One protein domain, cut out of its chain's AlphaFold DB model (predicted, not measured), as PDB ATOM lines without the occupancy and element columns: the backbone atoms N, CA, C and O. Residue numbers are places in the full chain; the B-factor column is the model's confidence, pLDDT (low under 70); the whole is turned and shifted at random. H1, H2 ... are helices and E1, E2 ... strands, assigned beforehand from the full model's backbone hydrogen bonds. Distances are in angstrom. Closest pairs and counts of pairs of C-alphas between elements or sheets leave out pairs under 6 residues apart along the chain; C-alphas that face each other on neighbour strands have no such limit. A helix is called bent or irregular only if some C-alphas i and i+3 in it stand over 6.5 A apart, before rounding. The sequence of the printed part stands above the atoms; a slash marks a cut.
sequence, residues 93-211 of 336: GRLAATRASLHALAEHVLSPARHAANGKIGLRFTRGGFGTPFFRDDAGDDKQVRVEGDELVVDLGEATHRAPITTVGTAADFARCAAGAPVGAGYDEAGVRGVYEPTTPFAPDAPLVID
ATOM      1  N   GLY A  93     -49.058  50.630 -25.935       97.06
ATOM      2  CA  GLY A  93     -49.580  50.122 -24.665       97.06
ATOM      3  C   GLY A  93     -50.006  48.654 -24.740       97.06
ATOM      4  O   GLY A  93     -49.676  47.859 -23.857       97.06
ATOM      5  N   ARG A  94     -50.698  48.265 -25.817       97.62
ATOM      6  CA  ARG A  94     -51.088  46.868 -26.074       97.62
ATOM      7  C   ARG A  94     -49.894  45.966 -26.345       97.62
ATOM      8  O   ARG A  94     -49.866  44.841 -25.835       97.62
ATOM      9  N   LEU A  95     -48.916  46.453 -27.110       98.31
ATOM     10  CA  LEU A  95     -47.695  45.705 -27.389       98.31
ATOM     11  C   LEU A  95     -46.914  45.451 -26.098       98.31
ATOM     12  O   LEU A  95     -46.567  44.305 -25.824       98.31
ATOM     13  N   ALA A  96     -46.709  46.483 -25.274       98.06
ATOM     14  CA  ALA A  96     -46.001  46.370 -24.003       98.06
ATOM     15  C   ALA A  96     -46.706  45.413 -23.023       98.06
ATOM     16  O   ALA A  96     -46.057  44.544 -22.442       98.06
ATOM     17  N   ALA A  97     -48.035  45.508 -22.883       97.88
ATOM     18  CA  ALA A  97     -48.810  44.611 -22.018       97.88
ATOM     19  C   ALA A  97     -48.767  43.146 -22.491       97.88
ATOM     20  O   ALA A  97     -48.597  42.227 -21.682       97.88
ATOM     21  N   THR A  98     -48.865  42.931 -23.808       98.50
ATOM     22  CA  THR A  98     -48.766  41.595 -24.411       98.50
ATOM     23  C   THR A  98     -47.366  41.022 -24.230       98.50
ATOM     24  O   THR A  98     -47.222  39.889 -23.777       98.50
ATOM     25  N   ARG A  99     -46.329  41.817 -24.509       98.38
ATOM     26  CA  ARG A  99     -44.927  41.446 -24.303       98.38
ATOM     27  C   ARG A  99     -44.670  41.029 -22.859       98.38
ATOM     28  O   ARG A  99     -44.125  39.954 -22.652       98.38
ATOM     29  N   ALA A 100     -45.099  41.824 -21.879       97.69
ATOM     30  CA  ALA A 100     -44.930  41.497 -20.462       97.69
ATOM     31  C   ALA A 100     -45.617  40.173 -20.086       97.69
ATOM     32  O   ALA A 100     -45.038  39.346 -19.385       97.69
ATOM     33  N   SER A 101     -46.826  39.936 -20.605       98.19
ATOM     34  CA  SER A 101     -47.567  38.694 -20.359       98.19
ATOM     35  C   SER A 101     -46.883  37.467 -20.976       98.19
ATOM     36  O   SER A 101     -46.814  36.408 -20.353       98.19
ATOM     37  N   LEU A 102     -46.353  37.604 -22.193       98.44
ATOM     38  CA  LEU A 102     -45.625  36.533 -22.871       98.44
ATOM     39  C   LEU A 102     -44.243  36.282 -22.253       98.44
ATOM     40  O   LEU A 102     -43.841  35.127 -22.133       98.44
ATOM     41  N   HIS A 103     -43.561  37.330 -21.796       97.69
ATOM     42  CA  HIS A 103     -42.313  37.224 -21.043       97.69
ATOM     43  C   HIS A 103     -42.538  36.440 -19.740       97.69
ATOM     44  O   HIS A 103     -41.829  35.471 -19.476       97.69
ATOM     45  N   ALA A 104     -43.612  36.737 -19.001       96.19
ATOM     46  CA  ALA A 104     -43.961  35.976 -17.803       96.19
ATOM     47  C   ALA A 104     -44.194  34.481 -18.092       96.19
ATOM     48  O   ALA A 104     -43.792  33.624 -17.307       96.19
ATOM     49  N   LEU A 105     -44.793  34.123 -19.233       96.94
ATOM     50  CA  LEU A 105     -44.904  32.717 -19.638       96.94
ATOM     51  C   LEU A 105     -43.556  32.088 -20.005       96.94
ATOM     52  O   LEU A 105     -43.330  30.912 -19.701       96.94
ATOM     53  N   ALA A 106     -42.678  32.840 -20.669       96.56
ATOM     54  CA  ALA A 106     -41.336  32.378 -20.999       96.56
ATOM     55  C   ALA A 106     -40.560  32.016 -19.726       96.56
ATOM     56  O   ALA A 106     -40.044  30.899 -19.639       96.56
ATOM     57  N   GLU A 107     -40.556  32.912 -18.736       93.38
ATOM     58  CA  GLU A 107     -39.815  32.752 -17.482       93.38
ATOM     59  C   GLU A 107     -40.446  31.743 -16.520       93.38
ATOM     60  O   GLU A 107     -39.736  30.946 -15.907       93.38
ATOM     61  N   HIS A 108     -41.777  31.737 -16.397       93.25
ATOM     62  CA  HIS A 108     -42.463  31.003 -15.323       93.25
ATOM     63  C   HIS A 108     -43.170  29.724 -15.772       93.25
ATOM     64  O   HIS A 108     -43.653  28.983 -14.919       93.25
ATOM     65  N   VAL A 109     -43.226  29.423 -17.075       94.88
ATOM     66  CA  VAL A 109     -43.858  28.190 -17.586       94.88
ATOM     67  C   VAL A 109     -42.942  27.431 -18.540       94.88
ATOM     68  O   VAL A 109     -42.557  26.297 -18.257       94.88
ATOM     69  N   LEU A 110     -42.557  28.037 -19.666       96.00
ATOM     70  CA  LEU A 110     -41.838  27.326 -20.730       96.00
ATOM     71  C   LEU A 110     -40.403  26.972 -20.322       96.00
ATOM     72  O   LEU A 110     -39.984  25.822 -20.477       96.00
ATOM     73  N   SER A 111     -39.655  27.942 -19.788       93.44
ATOM     74  CA  SER A 111     -38.297  27.713 -19.286       93.44
ATOM     75  C   SER A 111     -38.275  26.693 -18.135       93.44
ATOM     76  O   SER A 111     -37.524  25.722 -18.241       93.44
ATOM     77  N   PRO A 112     -39.120  26.804 -17.087       90.62
ATOM     78  CA  PRO A 112     -39.201  25.811 -16.015       90.62
ATOM     79  C   PRO A 112     -39.569  24.413 -16.506       90.62
ATOM     80  O   PRO A 112     -38.963  23.440 -16.059       90.62
ATOM     81  N   ALA A 113     -40.494  24.292 -17.465       92.38
ATOM     82  CA  ALA A 113     -40.841  23.003 -18.061       92.38
ATOM     83  C   ALA A 113     -39.626  22.336 -18.723       92.38
ATOM     84  O   ALA A 113     -39.377  21.149 -18.510       92.38
ATOM     85  N   ARG A 114     -38.841  23.101 -19.495       93.06
ATOM     86  CA  ARG A 114     -37.605  22.598 -20.114       93.06
ATOM     87  C   ARG A 114     -36.543  22.276 -19.060       93.06
ATOM     88  O   ARG A 114     -35.906  21.223 -19.131       93.06
ATOM     89  N   HIS A 115     -36.377  23.155 -18.076       89.75
ATOM     90  CA  HIS A 115     -35.377  23.011 -17.027       89.75
ATOM     91  C   HIS A 115     -35.631  21.768 -16.170       89.75
ATOM     92  O   HIS A 115     -34.698  21.016 -15.906       89.75
ATOM     93  N   ALA A 116     -36.881  21.501 -15.794       87.50
ATOM     94  CA  ALA A 116     -37.247  20.293 -15.059       87.50
ATOM     95  C   ALA A 116     -36.879  19.013 -15.828       87.50
ATOM     96  O   ALA A 116     -36.426  18.044 -15.225       87.50
ATOM     97  N   ALA A 117     -37.014  19.026 -17.158       90.06
ATOM     98  CA  ALA A 117     -36.708  17.869 -17.989       90.06
ATOM     99  C   ALA A 117     -35.202  17.648 -18.216       90.06
ATOM    100  O   ALA A 117     -34.758  16.507 -18.320       90.06
ATOM    101  N   ASN A 118     -34.407  18.715 -18.373       89.88
ATOM    102  CA  ASN A 118     -33.010  18.566 -18.809       89.88
ATOM    103  C   ASN A 118     -32.025  19.653 -18.335       89.88
ATOM    104  O   ASN A 118     -30.898  19.723 -18.829       89.88
ATOM    105  N   GLY A 119     -32.429  20.512 -17.401       88.06
ATOM    106  CA  GLY A 119     -31.589  21.565 -16.827       88.06
ATOM    107  C   GLY A 119     -31.301  22.753 -17.753       88.06
ATOM    108  O   GLY A 119     -30.505  23.618 -17.396       88.06
ATOM    109  N   LYS A 120     -31.901  22.826 -18.952       90.94
ATOM    110  CA  LYS A 120     -31.738  23.959 -19.881       90.94
ATOM    111  C   LYS A 120     -32.965  24.864 -19.878       90.94
ATOM    112  O   LYS A 120     -34.086  24.388 -19.757       90.94
ATOM    113  N   ILE A 121     -32.742  26.153 -20.124       92.38
ATOM    114  CA  ILE A 121     -33.796  27.184 -20.090       92.38
ATOM    115  C   ILE A 121     -34.127  27.786 -21.459       92.38
ATOM    116  O   ILE A 121     -35.243  28.240 -21.676       92.38
ATOM    117  N   GLY A 122     -33.181  27.753 -22.406       94.19
ATOM    118  CA  GLY A 122     -33.336  28.454 -23.681       94.19
ATOM    119  C   GLY A 122     -34.569  28.005 -24.473       94.19
ATOM    120  O   GLY A 122     -34.910  26.821 -24.530       94.19
ATOM    121  N   LEU A 123     -35.213  28.944 -25.139       97.81
ATOM    122  CA  LEU A 123     -36.373  28.714 -25.983       97.81
ATOM    123  C   LEU A 123     -35.970  28.881 -27.456       97.81
ATOM    124  O   LEU A 123     -34.794  29.060 -27.797       97.81
ATOM    125  N   ARG A 124     -36.923  28.707 -28.363       97.94
ATOM    126  CA  ARG A 124     -36.739  28.792 -29.812       97.94
ATOM    127  C   ARG A 124     -37.919  29.513 -30.432       97.94
ATOM    128  O   ARG A 124     -39.020  29.490 -29.886       97.94
ATOM    129  N   PHE A 125     -37.694  30.079 -31.611       98.19
ATOM    130  CA  PHE A 125     -38.800  30.419 -32.489       98.19
ATOM    131  C   PHE A 125     -39.617  29.156 -32.800       98.19
ATOM    132  O   PHE A 125     -39.081  28.101 -33.144       98.19
ATOM    133  N   THR A 126     -40.931  29.298 -32.683       97.88
ATOM    134  CA  THR A 126     -41.933  28.374 -33.212       97.88
ATOM    135  C   THR A 126     -42.961  29.218 -33.944       97.88
ATOM    136  O   THR A 126     -43.236  30.340 -33.523       97.88
ATOM    137  N   ARG A 127     -43.550  28.718 -35.028       95.81
ATOM    138  CA  ARG A 127     -44.432  29.515 -35.883       95.81
ATOM    139  C   ARG A 127     -45.548  30.177 -35.070       95.81
ATOM    140  O   ARG A 127     -46.326  29.488 -34.419       95.81
ATOM    141  N   GLY A 128     -45.637  31.503 -35.167       96.75
ATOM    142  CA  GLY A 128     -46.630  32.314 -34.456       96.75
ATOM    143  C   GLY A 128     -46.248  32.700 -33.023       96.75
ATOM    144  O   GLY A 128     -47.083  33.272 -32.329       96.75
ATOM    145  N   GLY A 129     -45.020  32.421 -32.577       98.19
ATOM    146  CA  GLY A 129     -44.548  32.784 -31.244       98.19
ATOM    147  C   GLY A 129     -43.185  32.177 -30.920       98.19
ATOM    148  O   GLY A 129     -42.214  32.326 -31.665       98.19
ATOM    149  N   PHE A 130     -43.113  31.490 -29.787       98.75
ATOM    150  CA  PHE A 130     -41.891  30.895 -29.257       98.75
ATOM    151  C   PHE A 130     -42.223  29.672 -28.400       98.75
ATOM    152  O   PHE A 130     -43.328  29.535 -27.876       98.75
ATOM    153  N   GLY A 131     -41.260  28.773 -28.238       98.19
ATOM    154  CA  GLY A 131     -41.474  27.519 -27.533       98.19
ATOM    155  C   GLY A 131     -40.194  26.855 -27.076       98.19
ATOM    156  O   GLY A 131     -39.086  27.246 -27.445       98.19
ATOM    157  N   THR A 132     -40.336  25.800 -26.285       97.81
ATOM    158  CA  THR A 132     -39.210  24.926 -25.969       97.81
ATOM    159  C   THR A 132     -38.741  24.198 -27.241       97.81
ATOM    160  O   THR A 132     -39.534  23.926 -28.151       97.81
ATOM    161  N   PRO A 133     -37.470  23.776 -27.327       96.81
ATOM    162  CA  PRO A 133     -37.133  22.589 -28.105       96.81
ATOM    163  C   PRO A 133     -37.981  21.388 -27.656       96.81
ATOM    164  O   PRO A 133     -38.545  21.399 -26.558       96.81
ATOM    165  N   PHE A 134     -38.042  20.334 -28.470       96.88
ATOM    166  CA  PHE A 134     -38.585  19.062 -27.991       96.88
ATOM    167  C   PHE A 134     -37.694  18.505 -26.872       96.88
ATOM    168  O   PHE A 134     -36.469  18.465 -27.015       96.88
ATOM    169  N   PHE A 135     -38.311  18.081 -25.773       95.38
ATOM    170  CA  PHE A 135     -37.681  17.395 -24.645       95.38
ATOM    171  C   PHE A 135     -38.479  16.133 -24.290       95.38
ATOM    172  O   PHE A 135     -39.606  15.969 -24.752       95.38
ATOM    173  N   ARG A 136     -37.892  15.225 -23.506       93.75
ATOM    174  CA  ARG A 136     -38.584  14.024 -23.017       93.75
ATOM    175  C   ARG A 136     -39.317  14.352 -21.721       93.75
ATOM    176  O   ARG A 136     -38.712  14.959 -20.841       93.75
ATOM    177  N   ASP A 137     -40.589  13.989 -21.623       90.12
ATOM    178  CA  ASP A 137     -41.321  14.070 -20.358       90.12
ATOM    179  C   ASP A 137     -41.015  12.871 -19.438       90.12
ATOM    180  O   ASP A 137     -40.238  11.981 -19.792       90.12
ATOM    181  N   ASP A 138     -41.631  12.838 -18.252       86.62
ATOM    182  CA  ASP A 138     -41.418  11.775 -17.257       86.62
ATOM    183  C   ASP A 138     -41.843  10.381 -17.752       86.62
ATOM    184  O   ASP A 138     -41.368   9.366 -17.236       86.62
ATOM    185  N   ALA A 139     -42.736  10.313 -18.747       88.12
ATOM    186  CA  ALA A 139     -43.152   9.065 -19.382       88.12
ATOM    187  C   ALA A 139     -42.184   8.620 -20.496       88.12
ATOM    188  O   ALA A 139     -42.283   7.491 -20.981       88.12
ATOM    189  N   GLY A 140     -41.227   9.471 -20.878       89.06
ATOM    190  CA  GLY A 140     -40.289   9.238 -21.973       89.06
ATOM    191  C   GLY A 140     -40.830   9.645 -23.347       89.06
ATOM    192  O   GLY A 140     -40.187   9.361 -24.363       89.06
ATOM    193  N   ASP A 141     -41.971  10.330 -23.409       91.94
ATOM    194  CA  ASP A 141     -42.564  10.795 -24.659       91.94
ATOM    195  C   ASP A 141     -41.979  12.146 -25.087       91.94
ATOM    196  O   ASP A 141     -41.503  12.942 -24.275       91.94
ATOM    197  N   ASP A 142     -41.986  12.405 -26.398       94.75
ATOM    198  CA  ASP A 142     -41.580  13.704 -26.934       94.75
ATOM    199  C   ASP A 142     -42.617  14.767 -26.572       94.75
ATOM    200  O   ASP A 142     -43.793  14.649 -26.922       94.75
ATOM    201  N   LYS A 143     -42.156  15.833 -25.918       95.69
ATOM    202  CA  LYS A 143     -42.971  16.958 -25.475       95.69
ATOM    203  C   LYS A 143     -42.416  18.282 -25.981       95.69
ATOM    204  O   LYS A 143     -41.207  18.514 -25.972       95.69
ATOM    205  N   GLN A 144     -43.313  19.179 -26.378       97.44
ATOM    206  CA  GLN A 144     -43.002  20.585 -26.620       97.44
ATOM    207  C   GLN A 144     -44.097  21.462 -26.021       97.44
ATOM    208  O   GLN A 144     -45.279  21.184 -26.208       97.44
ATOM    209  N   VAL A 145     -43.699  22.545 -25.353       97.81
ATOM    210  CA  VAL A 145     -44.607  23.596 -24.876       97.81
ATOM    211  C   VAL A 145     -44.270  24.882 -25.624       97.81
ATOM    212  O   VAL A 145     -43.109  25.293 -25.649       97.81
ATOM    213  N   ARG A 146     -45.257  25.507 -26.267       98.25
ATOM    214  CA  ARG A 146     -45.062  26.743 -27.037       98.25
ATOM    215  C   ARG A 146     -46.244  27.690 -26.920       98.25
ATOM    216  O   ARG A 146     -47.368  27.258 -26.687       98.25
ATOM    217  N   VAL A 147     -45.979  28.962 -27.155       98.62
ATOM    218  CA  VAL A 147     -46.985  29.989 -27.401       98.62
ATOM    219  C   VAL A 147     -47.179  30.123 -28.909       98.62
ATOM    220  O   VAL A 147     -46.207  30.242 -29.658       98.62
ATOM    221  N   GLU A 148     -48.434  30.128 -29.350       98.19
ATOM    222  CA  GLU A 148     -48.823  30.453 -30.723       98.19
ATOM    223  C   GLU A 148     -49.953  31.488 -30.673       98.19
ATOM    224  O   GLU A 148     -51.100  31.150 -30.385       98.19
ATOM    225  N   GLY A 149     -49.623  32.758 -30.923       97.38
ATOM    226  CA  GLY A 149     -50.557  33.865 -30.715       97.38
ATOM    227  C   GLY A 149     -50.963  34.002 -29.243       97.38
ATOM    228  O   GLY A 149     -50.116  34.224 -28.380       97.38
ATOM    229  N   ASP A 150     -52.261  33.891 -28.972       96.69
ATOM    230  CA  ASP A 150     -52.887  33.971 -27.647       96.69
ATOM    231  C   ASP A 150     -53.196  32.598 -27.024       96.69
ATOM    232  O   ASP A 150     -53.847  32.507 -25.979       96.69
ATOM    233  N   GLU A 151     -52.691  31.521 -27.628       98.44
ATOM    234  CA  GLU A 151     -52.867  30.156 -27.144       98.44
ATOM    235  C   GLU A 151     -51.553  29.526 -26.676       98.44
ATOM    236  O   GLU A 151     -50.482  29.700 -27.267       98.44
ATOM    237  N   LEU A 152     -51.664  28.713 -25.628       98.50
ATOM    238  CA  LEU A 152     -50.634  27.781 -25.208       98.50
ATOM    239  C   LEU A 152     -50.865  26.453 -25.925       98.50
ATOM    240  O   LEU A 152     -51.962  25.887 -25.896       98.50
ATOM    241  N   VAL A 153     -49.816  25.938 -26.556       98.44
ATOM    242  CA  VAL A 153     -49.856  24.701 -27.325       98.44
ATOM    243  C   VAL A 153     -48.879  23.698 -26.737       98.44
ATOM    244  O   VAL A 153     -47.700  23.994 -26.539       98.44
ATOM    245  N   VAL A 154     -49.374  22.492 -26.479       97.62
ATOM    246  CA  VAL A 154     -48.594  21.388 -25.925       97.62
ATOM    247  C   VAL A 154     -48.669  20.216 -26.895       97.62
ATOM    248  O   VAL A 154     -49.742  19.652 -27.118       97.62
ATOM    249  N   ASP A 155     -47.531  19.860 -27.483       95.75
ATOM    250  CA  ASP A 155     -47.386  18.608 -28.223       95.75
ATOM    251  C   ASP A 155     -46.923  17.507 -27.264       95.75
ATOM    252  O   ASP A 155     -45.967  17.717 -26.518       95.75
ATOM    253  N   LEU A 156     -47.599  16.356 -27.291       92.12
ATOM    254  CA  LEU A 156     -47.274  15.145 -26.528       92.12
ATOM    255  C   LEU A 156     -47.350  13.943 -27.471       92.12
ATOM    256  O   LEU A 156     -48.438  13.543 -27.896       92.12
ATOM    257  N   GLY A 157     -46.196  13.391 -27.838       86.50
ATOM    258  CA  GLY A 157     -46.109  12.371 -28.879       86.50
ATOM    259  C   GLY A 157     -46.716  12.871 -30.196       86.50
ATOM    260  O   GLY A 157     -46.251  13.852 -30.777       86.50
ATOM    261  N   GLU A 158     -47.771  12.206 -30.675       85.12
ATOM    262  CA  GLU A 158     -48.498  12.612 -31.891       85.12
ATOM    263  C   GLU A 158     -49.672  13.573 -31.631       85.12
ATOM    264  O   GLU A 158     -50.237  14.120 -32.581       85.12
ATOM    265  N   ALA A 159     -50.051  13.795 -30.370       91.50
ATOM    266  CA  ALA A 159     -51.175  14.649 -30.010       91.50
ATOM    267  C   ALA A 159     -50.747  16.116 -29.861       91.50
ATOM    268  O   ALA A 159     -49.687  16.422 -29.317       91.50
ATOM    269  N   THR A 160     -51.614  17.031 -30.299       95.56
ATOM    270  CA  THR A 160     -51.473  18.476 -30.082       95.56
ATOM    271  C   THR A 160     -52.671  18.972 -29.283       95.56
ATOM    272  O   THR A 160     -53.817  18.804 -29.706       95.56
ATOM    273  N   HIS A 161     -52.409  19.620 -28.153       96.75
ATOM    274  CA  HIS A 161     -53.413  20.234 -27.292       96.75
ATOM    275  C   HIS A 161     -53.256  21.751 -27.300       96.75
ATOM    276  O   HIS A 161     -52.135  22.254 -27.324       96.75
ATOM    277  N   ARG A 162     -54.379  22.472 -27.257       98.19
ATOM    278  CA  ARG A 162     -54.420  23.938 -27.221       98.19
ATOM    279  C   ARG A 162     -55.323  24.432 -26.102       98.19
ATOM    280  O   ARG A 162     -56.352  23.809 -25.837       98.19
ATOM    281  N   ALA A 163     -54.940  25.541 -25.486       98.00
ATOM    282  CA  ALA A 163     -55.765  26.271 -24.537       98.00
ATOM    283  C   ALA A 163     -55.493  27.779 -24.641       98.00
ATOM    284  O   ALA A 163     -54.355  28.167 -24.916       98.00
ATOM    285  N   PRO A 164     -56.501  28.633 -24.387       97.94
ATOM    286  CA  PRO A 164     -56.285  30.071 -24.289       97.94
ATOM    287  C   PRO A 164     -55.353  30.393 -23.119       97.94
ATOM    288  O   PRO A 164     -55.419  29.759 -22.062       97.94
ATOM    289  N   ILE A 165     -54.513  31.408 -23.290       98.19
ATOM    290  CA  ILE A 165     -53.661  31.916 -22.218       98.19
ATOM    291  C   ILE A 165     -54.477  32.866 -21.336       98.19
ATOM    292  O   ILE A 165     -55.013  33.864 -21.810       98.19
ATOM    293  N   THR A 166     -54.554  32.564 -20.040       97.88
ATOM    294  CA  THR A 166     -55.318  33.361 -19.065       97.88
ATOM    295  C   THR A 166     -54.471  33.800 -17.879       97.88
ATOM    296  O   THR A 166     -54.420  34.985 -17.572       97.88
ATOM    297  N   THR A 167     -53.794  32.865 -17.217       97.88
ATOM    298  CA  THR A 167     -52.889  33.114 -16.090       97.88
ATOM    299  C   THR A 167     -51.676  32.193 -16.180       97.88
ATOM    300  O   THR A 167     -51.729  31.152 -16.844       97.88
ATOM    301  N   VAL A 168     -50.587  32.541 -15.489       96.56
ATOM    302  CA  VAL A 168     -49.388  31.689 -15.400       96.56
ATOM    303  C   VAL A 168     -49.720  30.331 -14.768       96.56
ATOM    304  O   VAL A 168     -49.271  29.302 -15.271       96.56
ATOM    305  N   GLY A 169     -50.548  30.301 -13.719       95.06
ATOM    306  CA  GLY A 169     -50.961  29.063 -13.050       95.06
ATOM    307  C   GLY A 169     -51.742  28.127 -13.973       95.06
ATOM    308  O   GLY A 169     -51.386  26.960 -14.115       95.06
ATOM    309  N   THR A 170     -52.736  28.656 -14.696       96.88
ATOM    310  CA  THR A 170     -53.530  27.863 -15.654       96.88
ATOM    311  C   THR A 170     -52.658  27.315 -16.788       96.88
ATOM    312  O   THR A 170     -52.826  26.172 -17.218       96.88
ATOM    313  N   ALA A 171     -51.706  28.121 -17.268       97.06
ATOM    314  CA  ALA A 171     -50.751  27.721 -18.292       97.06
ATOM    315  C   ALA A 171     -49.826  26.585 -17.816       97.06
ATOM    316  O   ALA A 171     -49.621  25.619 -18.553       97.06
ATOM    317  N   ALA A 172     -49.307  26.662 -16.589       94.50
ATOM    318  CA  ALA A 172     -48.455  25.623 -16.011       94.50
ATOM    319  C   ALA A 172     -49.204  24.300 -15.788       94.50
ATOM    320  O   ALA A 172     -48.710  23.239 -16.185       94.50
ATOM    321  N   ASP A 173     -50.429  24.365 -15.258       94.94
ATOM    322  CA  ASP A 173     -51.300  23.195 -15.095       94.94
ATOM    323  C   ASP A 173     -51.572  22.519 -16.445       94.94
ATOM    324  O   ASP A 173     -51.429  21.300 -16.589       94.94
ATOM    325  N   PHE A 174     -51.906  23.312 -17.471       95.94
ATOM    326  CA  PHE A 174     -52.132  22.809 -18.826       95.94
ATOM    327  C   PHE A 174     -50.874  22.173 -19.430       95.94
ATOM    328  O   PHE A 174     -50.936  21.091 -20.019       95.94
ATOM    329  N   ALA A 175     -49.719  22.817 -19.244       92.25
ATOM    330  CA  ALA A 175     -48.423  22.308 -19.670       92.25
ATOM    331  C   ALA A 175     -47.951  21.099 -18.852       92.25
ATOM    332  O   ALA A 175     -46.974  20.462 -19.250       92.25
ATOM    333  N   ARG A 176     -48.635  20.738 -17.756       89.81
ATOM    334  CA  ARG A 176     -48.234  19.680 -16.816       89.81
ATOM    335  C   ARG A 176     -46.798  19.890 -16.335       89.81
ATOM    336  O   ARG A 176     -45.957  19.002 -16.479       89.81
ATOM    337  N   CYS A 177     -46.498  21.092 -15.862       80.12
ATOM    338  CA  CYS A 177     -45.213  21.441 -15.263       80.12
ATOM    339  C   CYS A 177     -45.433  22.274 -13.999       80.12
ATOM    340  O   CYS A 177     -46.482  22.891 -13.828       80.12
ATOM    341  N   ALA A 178     -44.436  22.308 -13.115       73.56
ATOM    342  CA  ALA A 178     -44.443  23.279 -12.029       73.56
ATOM    343  C   ALA A 178     -44.346  24.700 -12.612       73.56
ATOM    344  O   ALA A 178     -43.556  24.939 -13.529       73.56
ATOM    345  N   ALA A 179     -45.170  25.619 -12.102       68.62
ATOM    346  CA  ALA A 179     -45.040  27.043 -12.388       68.62
ATOM    347  C   ALA A 179     -43.888  27.628 -11.562       68.62
ATOM    348  O   ALA A 179     -43.756  27.306 -10.380       68.62
ATOM    349  N   GLY A 180     -43.105  28.516 -12.172       59.12
ATOM    350  CA  GLY A 180     -41.900  29.083 -11.575       59.12
ATOM    351  C   GLY A 180     -40.711  28.117 -11.631       59.12
ATOM    352  O   GLY A 180     -40.842  26.905 -11.462       59.12
ATOM    353  N   ALA A 181     -39.521  28.651 -11.902       56.50
ATOM    354  CA  ALA A 181     -38.274  27.911 -11.705       56.50
ATOM    355  C   ALA A 181     -37.938  27.839 -10.199       56.50
ATOM    356  O   ALA A 181     -38.499  28.604  -9.413       56.50
ATOM    357  N   PRO A 182     -36.970  27.018  -9.755       53.09
ATOM    358  CA  PRO A 182     -36.151  27.422  -8.618       53.09
ATOM    359  C   PRO A 182     -35.451  28.737  -9.001       53.09
ATOM    360  O   PRO A 182     -34.477  28.765  -9.758       53.09
ATOM    361  N   VAL A 183     -36.058  29.834  -8.559       50.66
ATOM    362  CA  VAL A 183     -35.644  31.217  -8.784       50.66
ATOM    363  C   VAL A 183     -34.493  31.574  -7.841       50.66
ATOM    364  O   VAL A 183     -34.535  31.226  -6.661       50.66
ATOM    365  N   GLY A 184     -33.505  32.313  -8.352       44.44
ATOM    366  CA  GLY A 184     -32.557  33.079  -7.541       44.44
ATOM    367  C   GLY A 184     -31.099  32.651  -7.686       44.44
ATOM    368  O   GLY A 184     -30.769  31.474  -7.673       44.44
ATOM    369  N   ALA A 185     -30.173  33.613  -7.722       39.75
ATOM    370  CA  ALA A 185     -28.724  33.350  -7.697       39.75
ATOM    371  C   ALA A 185     -28.222  32.649  -6.403       39.75
ATOM    372  O   ALA A 185     -27.020  32.403  -6.249       39.75
ATOM    373  N   GLY A 186     -29.130  32.346  -5.469       44.25
ATOM    374  CA  GLY A 186     -28.899  31.620  -4.225       44.25
ATOM    375  C   GLY A 186     -29.354  30.163  -4.285       44.25
ATOM    376  O   GLY A 186     -29.798  29.661  -5.313       44.25
ATOM    377  N   TYR A 187     -29.207  29.481  -3.157       49.91
ATOM    378  CA  TYR A 187     -29.745  28.144  -2.957       49.91
ATOM    379  C   TYR A 187     -31.167  28.246  -2.388       49.91
ATOM    380  O   TYR A 187     -31.390  29.066  -1.495       49.91
ATOM    381  N   ASP A 188     -32.107  27.431  -2.865       54.41
ATOM    382  CA  ASP A 188     -33.409  27.270  -2.204       54.41
ATOM    383  C   ASP A 188     -33.263  26.635  -0.799       54.41
ATOM    384  O   ASP A 188     -32.163  26.271  -0.367       54.41
ATOM    385  N   GLU A 189     -34.372  26.478  -0.060       48.50
ATOM    386  CA  GLU A 189     -34.374  25.829   1.267       48.50
ATOM    387  C   GLU A 189     -33.824  24.386   1.236       48.50
ATOM    388  O   GLU A 189     -33.405  23.857   2.269       48.50
ATOM    389  N   ALA A 190     -33.795  23.760   0.053       54.75
ATOM    390  CA  ALA A 190     -33.260  22.428  -0.197       54.75
ATOM    391  C   ALA A 190     -31.800  22.431  -0.698       54.75
ATOM    392  O   ALA A 190     -31.229  21.356  -0.905       54.75
ATOM    393  N   GLY A 191     -31.157  23.594  -0.852       46.59
ATOM    394  CA  GLY A 191     -29.768  23.682  -1.292       46.59
ATOM    395  C   GLY A 191     -29.571  23.640  -2.815       46.59
ATOM    396  O   GLY A 191     -28.474  23.290  -3.255       46.59
ATOM    397  N   VAL A 192     -30.580  23.966  -3.630       52.78
ATOM    398  CA  VAL A 192     -30.506  23.994  -5.105       52.78
ATOM    399  C   VAL A 192     -30.254  25.416  -5.603       52.78
ATOM    400  O   VAL A 192     -31.041  26.316  -5.327       52.78
ATOM    401  N   ARG A 193     -29.155  25.625  -6.343       52.47
ATOM    402  CA  ARG A 193     -28.801  26.930  -6.924       52.47
ATOM    403  C   ARG A 193     -29.795  27.294  -8.030       52.47
ATOM    404  O   ARG A 193     -29.941  26.510  -8.967       52.47
ATOM    405  N   GLY A 194     -30.433  28.458  -7.947       59.62
ATOM    406  CA  GLY A 194     -31.318  28.924  -9.013       59.62
ATOM    407  C   GLY A 194     -30.556  29.332 -10.277       59.62
ATOM    408  O   GLY A 194     -29.344  29.577 -10.269       59.62
ATOM    409  N   VAL A 195     -31.279  29.313 -11.396       69.75
ATOM    410  CA  VAL A 195     -30.698  29.341 -12.750       69.75
ATOM    411  C   VAL A 195     -30.489  30.770 -13.258       69.75
ATOM    412  O   VAL A 195     -29.456  31.052 -13.856       69.75
ATOM    413  N   TYR A 196     -31.442  31.663 -12.978       73.06
ATOM    414  CA  TYR A 196     -31.373  33.113 -13.194       73.06
ATOM    415  C   TYR A 196     -32.340  33.831 -12.232       73.06
ATOM    416  O   TYR A 196     -33.153  33.182 -11.563       73.06
ATOM    417  N   GLU A 197     -32.222  35.157 -12.139       80.06
ATOM    418  CA  GLU A 197     -33.179  36.022 -11.438       80.06
ATOM    419  C   GLU A 197     -34.232  36.510 -12.450       80.06
ATOM    420  O   GLU A 197     -33.854  37.199 -13.398       80.06
ATOM    421  N   PRO A 198     -35.517  36.139 -12.306       83.69
ATOM    422  CA  PRO A 198     -36.572  36.572 -13.202       83.69
ATOM    423  C   PRO A 198     -36.751  38.081 -13.189       83.69
ATOM    424  O   PRO A 198     -36.705  38.726 -12.138       83.69
ATOM    425  N   THR A 199     -37.038  38.630 -14.358       86.50
ATOM    426  CA  THR A 199     -37.343  40.054 -14.517       86.50
ATOM    427  C   THR A 199     -38.844  40.331 -14.447       86.50
ATOM    428  O   THR A 199     -39.254  41.459 -14.167       86.50
ATOM    429  N   THR A 200     -39.686  39.306 -14.621       88.94
ATOM    430  CA  THR A 200     -41.138  39.403 -14.439       88.94
ATOM    431  C   THR A 200     -41.595  38.858 -13.081       88.94
ATOM    432  O   THR A 200     -41.079  37.845 -12.593       88.94
ATOM    433  N   PRO A 201     -42.605  39.482 -12.443       87.38
ATOM    434  CA  PRO A 201     -43.117  39.012 -11.163       87.38
ATOM    435  C   PRO A 201     -43.829  37.661 -11.309       87.38
ATOM    436  O   PRO A 201     -44.701  37.492 -12.164       87.38
ATOM    437  N   PHE A 202     -43.541  36.723 -10.404       86.06
ATOM    438  CA  PHE A 202     -44.314  35.488 -10.305       86.06
ATOM    439  C   PHE A 202     -45.658  35.747  -9.606       86.06
ATOM    440  O   PHE A 202     -45.746  35.811  -8.380       86.06
ATOM    441  N   ALA A 203     -46.716  35.900 -10.401       90.38
ATOM    442  CA  ALA A 203     -48.087  36.081  -9.932       90.38
ATOM    443  C   ALA A 203     -49.014  35.051 -10.613       90.38
ATOM    444  O   ALA A 203     -49.639  35.367 -11.627       90.38
ATOM    445  N   PRO A 204     -49.102  33.807 -10.095       91.69
ATOM    446  CA  PRO A 204     -49.732  32.681 -10.796       91.69
ATOM    447  C   PRO A 204     -51.213  32.895 -11.132       91.69
ATOM    448  O   PRO A 204     -51.685  32.389 -12.150       91.69
ATOM    449  N   ASP A 205     -51.923  33.680 -10.321       96.06
ATOM    450  CA  ASP A 205     -53.352  33.963 -10.488       96.06
ATOM    451  C   ASP A 205     -53.634  35.324 -11.145       96.06
ATOM    452  O   ASP A 205     -54.792  35.661 -11.403       96.06
ATOM    453  N   ALA A 206     -52.599  36.131 -11.409       95.94
ATOM    454  CA  ALA A 206     -52.786  37.415 -12.070       95.94
ATOM    455  C   ALA A 206     -53.204  37.202 -13.538       95.94
ATOM    456  O   ALA A 206     -52.616  36.359 -14.226       95.94
ATOM    457  N   PRO A 207     -54.194  37.962 -14.044       97.56
ATOM    458  CA  PRO A 207     -54.571  37.902 -15.449       97.56
ATOM    459  C   PRO A 207     -53.414  38.309 -16.363       97.56
ATOM    460  O   PRO A 207     -52.828  39.380 -16.198       97.56
ATOM    461  N   LEU A 208     -53.140  37.478 -17.361       97.88
ATOM    462  CA  LEU A 208     -52.277  37.792 -18.489       97.88
ATOM    463  C   LEU A 208     -53.109  38.501 -19.561       97.88
ATOM    464  O   LEU A 208     -54.178  38.032 -19.951       97.88
ATOM    465  N   VAL A 209     -52.625  39.649 -20.026       96.69
ATOM    466  CA  VAL A 209     -53.304  40.473 -21.031       96.69
ATOM    467  C   VAL A 209     -52.601  40.278 -22.362       96.69
ATOM    468  O   VAL A 209     -51.480  40.746 -22.547       96.69
ATOM    469  N   ILE A 210     -53.270  39.600 -23.291       97.94
ATOM    470  CA  ILE A 210     -52.741  39.331 -24.628       97.94
ATOM    471  C   ILE A 210     -53.683  39.937 -25.661       97.94
ATOM    472  O   ILE A 210     -54.826  39.511 -25.814       97.94
ATOM    473  N   ASP A 211     -53.192  40.948 -26.370       98.38
ATOM    474  CA  ASP A 211     -53.858  41.496 -27.546       98.38
ATOM    475  C   ASP A 211     -53.501  40.627 -28.774       98.38
ATOM    476  O   ASP A 211     -52.314  40.452 -29.066       98.38
TER     477      ASP A 211
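Overview. This is residues 93 to 211 of the 336 residues of an uncharacterized protein of Actinobacteria bacterium (UniProt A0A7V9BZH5). A twisted antiparallel sheet of five strands forms a wall with helices over one face: H1b and H2 lie over it, while H1a, the first arm of the long helix H1, only grazes the sheet and runs on past it; no named helix is over the other face. After H2 comes a long stretch with no named element, residues 176 to 211, which loops away from the body through residues 180 to 195 and then folds back toward H1a. The printed part has 119 residues with two named helices and five named strands, in the order H1, E1, E2, E3, E4, E5, H2; the sheet order is E1, E2, E3, E4, E5. The class is mixed, helices and strands, with 59 of the 119 residues, under half, in named elements. The whole is compact, with a radius of gyration of the C-alphas of 13.8 A, and the C-alphas span 39 by 37 by 23 A along their three main axes.

Along the chain. The sheet's longest strand is E3, residues 142 to 148, 18.6 A from first to last C-alpha. E4, residues 151 to 156, is 16.0 A long and E5, residues 159 to 164, is 17.2 A long. E1, residues 124 to 126, and E2, residues 129 to 131, are shorter, 6.2 A and 7.1 A. H1, residues 93 to 118, was assigned as one helix by its hydrogen bonds but is bent, with C-alphas 107 and 110 6.6 A apart. Its arm H1a, residues 93 to 107, begins with C-alpha 93 at (-49.580, 50.122, -24.665) and is 21.2 A long; its arm H1b, residues 110 to 118, is 12.6 A long. H2, residues 168 to 175, is 10.4 A long and ends with C-alpha 175 at (-48.423, 22.308, -19.670).

Arrangement. The five strands form a meander, each strand the antiparallel neighbour of the one before, and each such pair is a hairpin. E1 and E5 are the edge strands. Between E3 and E4 the directions stand at 168 degrees, with N 146 and O 153 2.9 A apart, within hydrogen-bond range. Also within hydrogen-bond range are N 154 and O 161 across E4 and E5, 2.9 A apart, N 147 and O 130 across E2 and E3, 2.8 A apart, and N 124 and O 131 across E1 and E2, 2.8 A apart. From edge to edge the strands' lines turn by 90 degrees. H1b is on the sheet at a height of 9.4 A, over E3 and along the strands at 12 degrees on the local plane; its closest C-alphas to E3 are those of Leu 110 and Val 145, 6.2 A apart. H2 is on the same face, at a height of 9.5 A, over E4 and along the strands at 17 degrees on the local plane; the C-alphas of Ala 175 and Val 154 come closest, 6.3 A apart. H1b and H2 are close but not clearly touching, their closest C-alphas, of Ala 113 and Ala 175, being 7.8 A apart. H1a only grazes the sheet, with residues 102 to 106. It only just touches H2, with 3 pairs of C-alphas within 8 A, by residues 104 to 105 alone; Leu 105 and Val 168 have the closest C-alphas, 6.3 A apart, and the lines stand at a steep tilt of 53 degrees. The arms H1a and H1b stand at a shallow tilt of 14 degrees. In H1a, H1b and H2 every O i to N i+4 pair is within hydrogen-bond range.

Size, cuts and confidence. The two C-alphas farthest apart, those of Gly 93 and Gly 140, are 42.0 A apart. The printed part has no cut. No link between named elements is long; the link from E2 to E3, 10 residues, is short, and in it residues 135 to 136 pair antiparallel with residues 142 to 143 of E3. The mean pLDDT of the printed part is 88.3, and residues 179 to 195 are under 70.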